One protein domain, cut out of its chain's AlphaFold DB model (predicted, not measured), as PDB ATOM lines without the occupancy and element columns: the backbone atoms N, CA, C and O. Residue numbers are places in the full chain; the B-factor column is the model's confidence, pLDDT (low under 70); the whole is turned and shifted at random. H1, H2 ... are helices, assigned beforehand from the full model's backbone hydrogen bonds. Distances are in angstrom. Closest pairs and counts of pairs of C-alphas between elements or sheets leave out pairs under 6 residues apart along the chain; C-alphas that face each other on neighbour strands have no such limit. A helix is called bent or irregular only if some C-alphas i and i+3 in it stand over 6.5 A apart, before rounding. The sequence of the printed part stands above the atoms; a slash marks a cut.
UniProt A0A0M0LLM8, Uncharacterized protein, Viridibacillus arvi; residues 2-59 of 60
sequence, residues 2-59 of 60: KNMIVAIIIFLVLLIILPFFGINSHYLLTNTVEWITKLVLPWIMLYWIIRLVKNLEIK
ATOM      1  N   LYS A   2     -32.971 -48.366  52.914       76.06
ATOM      2  CA  LYS A   2     -34.220 -48.472  52.113       76.06
ATOM      3  C   LYS A   2     -34.236 -47.573  50.868       76.06
ATOM      4  O   LYS A   2     -34.537 -48.056  49.787       76.06
ATOM      5  N   ASN A   3     -33.831 -46.310  50.994       83.56
ATOM      6  CA  ASN A   3     -33.857 -45.355  49.877       83.56
ATOM      7  C   ASN A   3     -32.866 -45.721  48.755       83.56
ATOM      8  O   ASN A   3     -33.169 -45.514  47.587       83.56
ATOM      9  N   MET A   4     -31.713 -46.311  49.097       86.31
ATOM     10  CA  MET A   4     -30.741 -46.790  48.102       86.31
ATOM     11  C   MET A   4     -31.267 -48.024  47.369       86.31
ATOM     12  O   MET A   4     -31.140 -48.108  46.156       86.31
ATOM     13  N   ILE A   5     -31.904 -48.949  48.093       90.44
ATOM     14  CA  ILE A   5     -32.515 -50.144  47.499       90.44
ATOM     15  C   ILE A   5     -33.624 -49.738  46.521       90.44
ATOM     16  O   ILE A   5     -33.665 -50.239  45.405       90.44
ATOM     17  N   VAL A   6     -34.471 -48.777  46.901       91.56
ATOM     18  CA  VAL A   6     -35.517 -48.240  46.017       91.56
ATOM     19  C   VAL A   6     -34.912 -47.600  44.765       91.56
ATOM     20  O   VAL A   6     -35.372 -47.885  43.663       91.56
ATOM     21  N   ALA A   7     -33.849 -46.804  44.905       88.44
ATOM     22  CA  ALA A   7     -33.164 -46.204  43.761       88.44
ATOM     23  C   ALA A   7     -32.575 -47.260  42.807       88.44
ATOM     24  O   ALA A   7     -32.727 -47.144  41.593       88.44
ATOM     25  N   ILE A   8     -31.963 -48.318  43.347       90.19
ATOM     26  CA  ILE A   8     -31.404 -49.430  42.561       90.19
ATOM     27  C   ILE A   8     -32.508 -50.178  41.806       90.19
ATOM     28  O   ILE A   8     -32.341 -50.484  40.629       90.19
ATOM     29  N   ILE A   9     -33.649 -50.434  42.452       92.12
ATOM     30  CA  ILE A   9     -34.793 -51.110  41.823       92.12
ATOM     31  C   ILE A   9     -35.344 -50.270  40.667       92.12
ATOM     32  O   ILE A   9     -35.552 -50.797  39.578       92.12
ATOM     33  N   ILE A  10     -35.531 -48.962  40.873       91.50
ATOM     34  CA  ILE A  10     -36.000 -48.045  39.823       91.50
ATOM     35  C   ILE A  10     -35.025 -48.040  38.640       91.50
ATOM     36  O   ILE A  10     -35.449 -48.132  37.490       91.50
ATOM     37  N   PHE A  11     -33.721 -47.983  38.916       87.12
ATOM     38  CA  PHE A  11     -32.686 -47.992  37.885       87.12
ATOM     39  C   PHE A  11     -32.681 -49.298  37.076       87.12
ATOM     40  O   PHE A  11     -32.562 -49.272  35.853       87.12
ATOM     41  N   LEU A  12     -32.873 -50.439  37.745       87.31
ATOM     42  CA  LEU A  12     -32.936 -51.751  37.104       87.31
ATOM     43  C   LEU A  12     -34.172 -51.890  36.203       87.31
ATOM     44  O   LEU A  12     -34.064 -52.364  35.074       87.31
ATOM     45  N   VAL A  13     -35.333 -51.431  36.678       90.06
ATOM     46  CA  VAL A  13     -36.578 -51.417  35.896       90.06
ATOM     47  C   VAL A  13     -36.424 -50.538  34.655       90.06
ATOM     48  O   VAL A  13     -36.795 -50.956  33.560       90.06
ATOM     49  N   LEU A  14     -35.806 -49.363  34.793       86.25
ATOM     50  CA  LEU A  14     -35.532 -48.472  33.667       86.25
ATOM     51  C   LEU A  14     -34.651 -49.159  32.606       86.25
ATOM     52  O   LEU A  14     -34.968 -49.120  31.419       86.25
ATOM     53  N   LEU A  15     -33.598 -49.859  33.038       81.75
ATOM     54  CA  LEU A  15     -32.690 -50.623  32.171       81.75
ATOM     55  C   LEU A  15     -33.394 -51.734  31.374       81.75
ATOM     56  O   LEU A  15     -33.030 -51.978  30.225       81.75
ATOM     57  N   ILE A  16     -34.403 -52.381  31.963       83.62
ATOM     58  CA  ILE A  16     -35.202 -53.435  31.313       83.62
ATOM     59  C   ILE A  16     -36.214 -52.847  30.320       83.62
ATOM     60  O   ILE A  16     -36.531 -53.486  29.319       83.62
ATOM     61  N   ILE A  17     -36.710 -51.633  30.567       86.94
ATOM     62  CA  ILE A  17     -37.703 -50.964  29.713       86.94
ATOM     63  C   ILE A  17     -37.056 -50.329  28.469       86.94
ATOM     64  O   ILE A  17     -37.657 -50.314  27.399       86.94
ATOM     65  N   LEU A  18     -35.814 -49.849  28.573       80.56
ATOM     66  CA  LEU A  18     -35.019 -49.278  27.472       80.56
ATOM     67  C   LEU A  18     -35.068 -50.045  26.128       80.56
ATOM     68  O   LEU A  18     -35.319 -49.400  25.105       80.56
ATOM     69  N   PRO A  19     -34.884 -51.382  26.075       78.25
ATOM     70  CA  PRO A  19     -34.961 -52.131  24.820       78.25
ATOM     71  C   PRO A  19     -36.342 -52.089  24.152       78.25
ATOM     72  O   PRO A  19     -36.412 -52.166  22.927       78.25
ATOM     73  N   PHE A  20     -37.434 -51.896  24.903       82.69
ATOM     74  CA  PHE A  20     -38.778 -51.733  24.324       82.69
ATOM     75  C   PHE A  20     -38.927 -50.426  23.535       82.69
ATOM     76  O   PHE A  20     -39.774 -50.337  22.651       82.69
ATOM     77  N   PHE A  21     -38.081 -49.430  23.807       81.69
ATOM     78  CA  PHE A  21     -38.020 -48.170  23.066       81.69
ATOM     79  C   PHE A  21     -37.032 -48.215  21.885       81.69
ATOM     80  O   PHE A  21     -36.717 -47.178  21.308       81.69
ATOM     81  N   GLY A  22     -36.511 -49.397  21.525       79.31
ATOM     82  CA  GLY A  22     -35.504 -49.550  20.468       79.31
ATOM     83  C   GLY A  22     -34.113 -49.039  20.863       79.31
ATOM     84  O   GLY A  22     -33.220 -48.954  20.024       79.31
ATOM     85  N   ILE A  23     -33.913 -48.706  22.142       77.31
ATOM     86  CA  ILE A  23     -32.629 -48.260  22.672       77.31
ATOM     87  C   ILE A  23     -31.838 -49.495  23.089       77.31
ATOM     88  O   ILE A  23     -32.233 -50.231  23.994       77.31
ATOM     89  N   ASN A  24     -30.690 -49.716  22.451       78.00
ATOM     90  CA  ASN A  24     -29.821 -50.823  22.819       78.00
ATOM     91  C   ASN A  24     -29.191 -50.552  24.196       78.00
ATOM     92  O   ASN A  24     -28.305 -49.707  24.340       78.00
ATOM     93  N   SER A  25     -29.644 -51.277  25.216       74.38
ATOM     94  CA  SER A  25     -29.141 -51.160  26.588       74.38
ATOM     95  C   SER A  25     -27.643 -51.455  26.681       74.38
ATOM     96  O   SER A  25     -26.943 -50.836  27.482       74.38
ATOM     97  N   HIS A  26     -27.122 -52.330  25.812       78.12
ATOM     98  CA  HIS A  26     -25.694 -52.619  25.749       78.12
ATOM     99  C   HIS A  26     -24.886 -51.396  25.301       78.12
ATOM    100  O   HIS A  26     -23.872 -51.084  25.919       78.12
ATOM    101  N   TYR A  27     -25.382 -50.660  24.302       79.62
ATOM    102  CA  TYR A  27     -24.750 -49.432  23.815       79.62
ATOM    103  C   TYR A  27     -24.716 -48.339  24.890       79.62
ATOM    104  O   TYR A  27     -23.722 -47.635  25.037       79.62
ATOM    105  N   LEU A  28     -25.779 -48.210  25.687       80.50
ATOM    106  CA  LEU A  28     -25.798 -47.242  26.785       80.50
ATOM    107  C   LEU A  28     -24.811 -47.592  27.898       80.50
ATOM    108  O   LEU A  28     -24.142 -46.695  28.411       80.50
ATOM    109  N   LEU A  29     -24.687 -48.871  28.256       81.19
ATOM    110  CA  LEU A  29     -23.698 -49.323  29.236       81.19
ATOM    111  C   LEU A  29     -22.267 -49.103  28.737       81.19
ATOM    112  O   LEU A  29     -21.442 -48.563  29.471       81.19
ATOM    113  N   THR A  30     -21.962 -49.464  27.490       85.00
ATOM    114  CA  THR A  30     -20.613 -49.261  26.943       85.00
ATOM    115  C   THR A  30     -20.283 -47.779  26.823       85.00
ATOM    116  O   THR A  30     -19.211 -47.371  27.254       85.00
ATOM    117  N   ASN A  31     -21.216 -46.955  26.340       85.75
ATOM    118  CA  ASN A  31     -21.010 -45.516  26.202       85.75
ATOM    119  C   ASN A  31     -20.864 -44.809  27.559       85.75
ATOM    120  O   ASN A  31     -20.050 -43.900  27.697       85.75
ATOM    121  N   THR A  32     -21.607 -45.224  28.591       85.75
ATOM    122  CA  THR A  32     -21.444 -44.661  29.943       85.75
ATOM    123  C   THR A  32     -20.113 -45.061  30.569       85.75
ATOM    124  O   THR A  32     -19.437 -44.208  31.142       85.75
ATOM    125  N   VAL A  33     -19.686 -46.318  30.417       88.00
ATOM    126  CA  VAL A  33     -18.357 -46.765  30.867       88.00
ATOM    127  C   VAL A  33     -17.249 -46.030  30.111       88.00
ATOM    128  O   VAL A  33     -16.291 -45.561  30.727       88.00
ATOM    129  N   GLU A  34     -17.387 -45.870  28.795       89.75
ATOM    130  CA  GLU A  34     -16.453 -45.118  27.956       89.75
ATOM    131  C   GLU A  34     -16.374 -43.645  28.377       89.75
ATOM    132  O   GLU A  34     -15.289 -43.085  28.487       89.75
ATOM    133  N   TRP A  35     -17.507 -43.016  28.685       92.88
ATOM    134  CA  TRP A  35     -17.550 -41.635  29.163       92.88
ATOM    135  C   TRP A  35     -16.870 -41.477  30.527       92.88
ATOM    136  O   TRP A  35     -16.038 -40.587  30.706       92.88
ATOM    137  N   ILE A  36     -17.163 -42.378  31.474       91.75
ATOM    138  CA  ILE A  36     -16.530 -42.382  32.801       91.75
ATOM    139  C   ILE A  36     -15.018 -42.575  32.656       91.75
ATOM    140  O   ILE A  36     -14.242 -41.854  33.275       91.75
ATOM    141  N   THR A  37     -14.578 -43.511  31.817       91.62
ATOM    142  CA  THR A  37     -13.147 -43.765  31.606       91.62
ATOM    143  C   THR A  37     -12.450 -42.639  30.852       91.62
ATOM    144  O   THR A  37     -11.332 -42.290  31.211       91.62
ATOM    145  N   LYS A  38     -13.087 -41.994  29.871       93.06
ATOM    146  CA  LYS A  38     -12.498 -40.841  29.172       93.06
ATOM    147  C   LYS A  38     -12.392 -39.600  30.045       93.06
ATOM    148  O   LYS A  38     -11.446 -38.839  29.880       93.06
ATOM    149  N   LEU A  39     -13.347 -39.375  30.946       91.44
ATOM    150  CA  LEU A  39     -13.400 -38.136  31.718       91.44
ATOM    151  C   LEU A  39     -12.860 -38.277  33.129       91.44
ATOM    152  O   LEU A  39     -12.103 -37.419  33.552       91.44
ATOM    153  N   VAL A  40     -13.216 -39.329  33.863       93.56
ATOM    154  CA  VAL A  40     -12.864 -39.478  35.286       93.56
ATOM    155  C   VAL A  40     -11.471 -40.090  35.456       93.56
ATOM    156  O   VAL A  40     -10.717 -39.669  36.337       93.56
ATOM    157  N   LEU A  41     -11.094 -41.050  34.602       93.31
ATOM    158  CA  LEU A  41      -9.804 -41.746  34.704       93.31
ATOM    159  C   LEU A  41      -8.589 -40.805  34.593       93.31
ATOM    160  O   LEU A  41      -7.676 -40.965  35.406       93.31
ATOM    161  N   PRO A  42      -8.549 -39.807  33.681       93.69
ATOM    162  CA  PRO A  42      -7.420 -38.879  33.605       93.69
ATOM    163  C   PRO A  42      -7.228 -38.072  34.891       93.69
ATOM    164  O   PRO A  42      -6.099 -37.909  35.347       93.69
ATOM    165  N   TRP A  43      -8.315 -37.616  35.523       95.25
ATOM    166  CA  TRP A  43      -8.244 -36.876  36.788       95.25
ATOM    167  C   TRP A  43      -7.747 -37.743  37.938       95.25
ATOM    168  O   TRP A  43      -6.903 -37.308  38.721       95.25
ATOM    169  N   ILE A  44      -8.236 -38.984  38.018       95.19
ATOM    170  CA  ILE A  44      -7.745 -39.967  38.986       95.19
ATOM    171  C   ILE A  44      -6.247 -40.185  38.773       95.19
ATOM    172  O   ILE A  44      -5.475 -40.084  39.724       95.19
ATOM    173  N   MET A  45      -5.821 -40.422  37.532       96.19
ATOM    174  CA  MET A  45      -4.415 -40.638  37.202       96.19
ATOM    175  C   MET A  45      -3.545 -39.437  37.596       96.19
ATOM    176  O   MET A  45      -2.520 -39.624  38.248       96.19
ATOM    177  N   LEU A  46      -3.978 -38.209  37.293       96.44
ATOM    178  CA  LEU A  46      -3.285 -36.982  37.698       96.44
ATOM    179  C   LEU A  46      -3.140 -36.873  39.218       96.44
ATOM    180  O   LEU A  46      -2.047 -36.601  39.711       96.44
ATOM    181  N   TYR A  47      -4.214 -37.125  39.972       96.38
ATOM    182  CA  TYR A  47      -4.170 -37.106  41.434       96.38
ATOM    183  C   TYR A  47      -3.135 -38.093  41.984       96.38
ATOM    184  O   TYR A  47      -2.325 -37.739  42.845       96.38
ATOM    185  N   TRP A  48      -3.125 -39.321  41.460       96.25
ATOM    186  CA  TRP A  48      -2.164 -40.340  41.875       96.25
ATOM    187  C   TRP A  48      -0.725 -39.969  41.516       96.25
ATOM    188  O   TRP A  48       0.156 -40.150  42.356       96.25
ATOM    189  N   ILE A  49      -0.481 -39.399  40.330       96.88
ATOM    190  CA  ILE A  49       0.851 -38.931  39.913       96.88
ATOM    191  C   ILE A  49       1.348 -37.820  40.841       96.88
ATOM    192  O   ILE A  49       2.450 -37.915  41.373       96.88
ATOM    193  N   ILE A  50       0.531 -36.795  41.099       96.44
ATOM    194  CA  ILE A  50       0.900 -35.678  41.984       96.44
ATOM    195  C   ILE A  50       1.205 -36.190  43.396       96.44
ATOM    196  O   ILE A  50       2.188 -35.783  44.015       96.44
ATOM    197  N   ARG A  51       0.375 -37.103  43.909       95.12
ATOM    198  CA  ARG A  51       0.586 -37.722  45.221       95.12
ATOM    199  C   ARG A  51       1.890 -38.519  45.272       95.12
ATOM    200  O   ARG A  51       2.589 -38.457  46.278       95.12
ATOM    201  N   LEU A  52       2.211 -39.256  44.208       95.12
ATOM    202  CA  LEU A  52       3.449 -40.024  44.106       95.12
ATOM    203  C   LEU A  52       4.664 -39.095  44.134       95.12
ATOM    204  O   LEU A  52       5.551 -39.310  44.953       95.12
ATOM    205  N   VAL A  53       4.674 -38.042  43.312       95.94
ATOM    206  CA  VAL A  53       5.778 -37.067  43.265       95.94
ATOM    207  C   VAL A  53       5.983 -36.408  44.627       95.94
ATOM    208  O   VAL A  53       7.094 -36.434  45.148       95.94
ATOM    209  N   LYS A  54       4.910 -35.929  45.271       93.12
ATOM    210  CA  LYS A  54       4.994 -35.344  46.619       93.12
ATOM    211  C   LYS A  54       5.598 -36.298  47.647       93.12
ATOM    212  O   LYS A  54       6.402 -35.887  48.473       93.12
ATOM    213  N   ASN A  55       5.219 -37.573  47.611       93.25
ATOM    214  CA  ASN A  55       5.762 -38.562  48.540       93.25
ATOM    215  C   ASN A  55       7.254 -38.847  48.301       93.25
ATOM    216  O   ASN A  55       7.945 -39.234  49.241       93.25
ATOM    217  N   LEU A  56       7.738 -38.691  47.066       93.44
ATOM    218  CA  LEU A  56       9.158 -38.822  46.744       93.44
ATOM    219  C   LEU A  56       9.948 -37.582  47.178       93.44
ATOM    220  O   LEU A  56      11.008 -37.742  47.773       93.44
ATOM    221  N   GLU A  57       9.412 -36.379  46.959       87.06
ATOM    222  CA  GLU A  57      10.032 -35.117  47.397       87.06
ATOM    223  C   GLU A  57      10.174 -35.031  48.920       87.06
ATOM    224  O   GLU A  57      11.208 -34.603  49.409       87.06
ATOM    225  N   ILE A  58       9.170 -35.478  49.685       79.44
ATOM    226  CA  ILE A  58       9.205 -35.446  51.161       79.44
ATOM    227  C   ILE A  58      10.236 -36.436  51.742       79.44
ATOM    228  O   ILE A  58      10.610 -36.331  52.909       79.44
ATOM    229  N   LYS A  59      10.660 -37.437  50.961       60.94
ATOM    230  CA  LYS A  59      11.576 -38.496  51.409       60.94
ATOM    231  C   LYS A  59      13.044 -38.220  51.059       60.94
ATOM    232  O   LYS A  59      13.893 -38.987  51.518       60.94
TER     233      LYS A  59
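What this domain is: This is residues 2 to 59 of the 60 residues of an uncharacterized protein of Viridibacillus arvi (UniProt A0A0M0LLM8). Look for an open V of two helices, the shorter H1 and then the much longer H2, meeting at a corner near their ends. Both arms stand free beyond it. The printed part has 58 residues with two named helices, H1 then H2, and no named strand; it is all helix. It is extended and flat, with a radius of gyration of the C-alphas of 18.8 A and spans of 58 by 30 by 10 A.

How they stand to each other: H1, residues 2 to 21, and H2, residues 25 to 57, only just touch, with 3 pairs of C-alphas within 8 A, and only at the corner by their link. H1 touches H2 with residues 15 to 19 alone, and H2 touches H1 with residue 25 alone; the closest C-alphas of the two, those of Pro 19 and Ser 25, are 6.2 A apart. They run opposite ways at a steep tilt of 48 degrees. O i to N i+4 pairs are within hydrogen-bond range in 13 of 16 for H1 and 26 of 29 for H2.

Where its parts are: Find C-alpha 2 at (-34.220, -48.472, 52.113); H1 runs 29.3 A from there, only just irregular, with C-alphas 16 and 19 6.6 A apart. H2 runs 47.2 A to C-alpha 57 at (10.032, -35.117, 47.397), with a kink of 31 degrees near residue 41.

The domain as a whole: The C-alphas farthest apart, of Phe 20 and Lys 59, are 58.7 A apart. The printed part has no cut, its one link is tight, and residue 59 alone has pLDDT under 70.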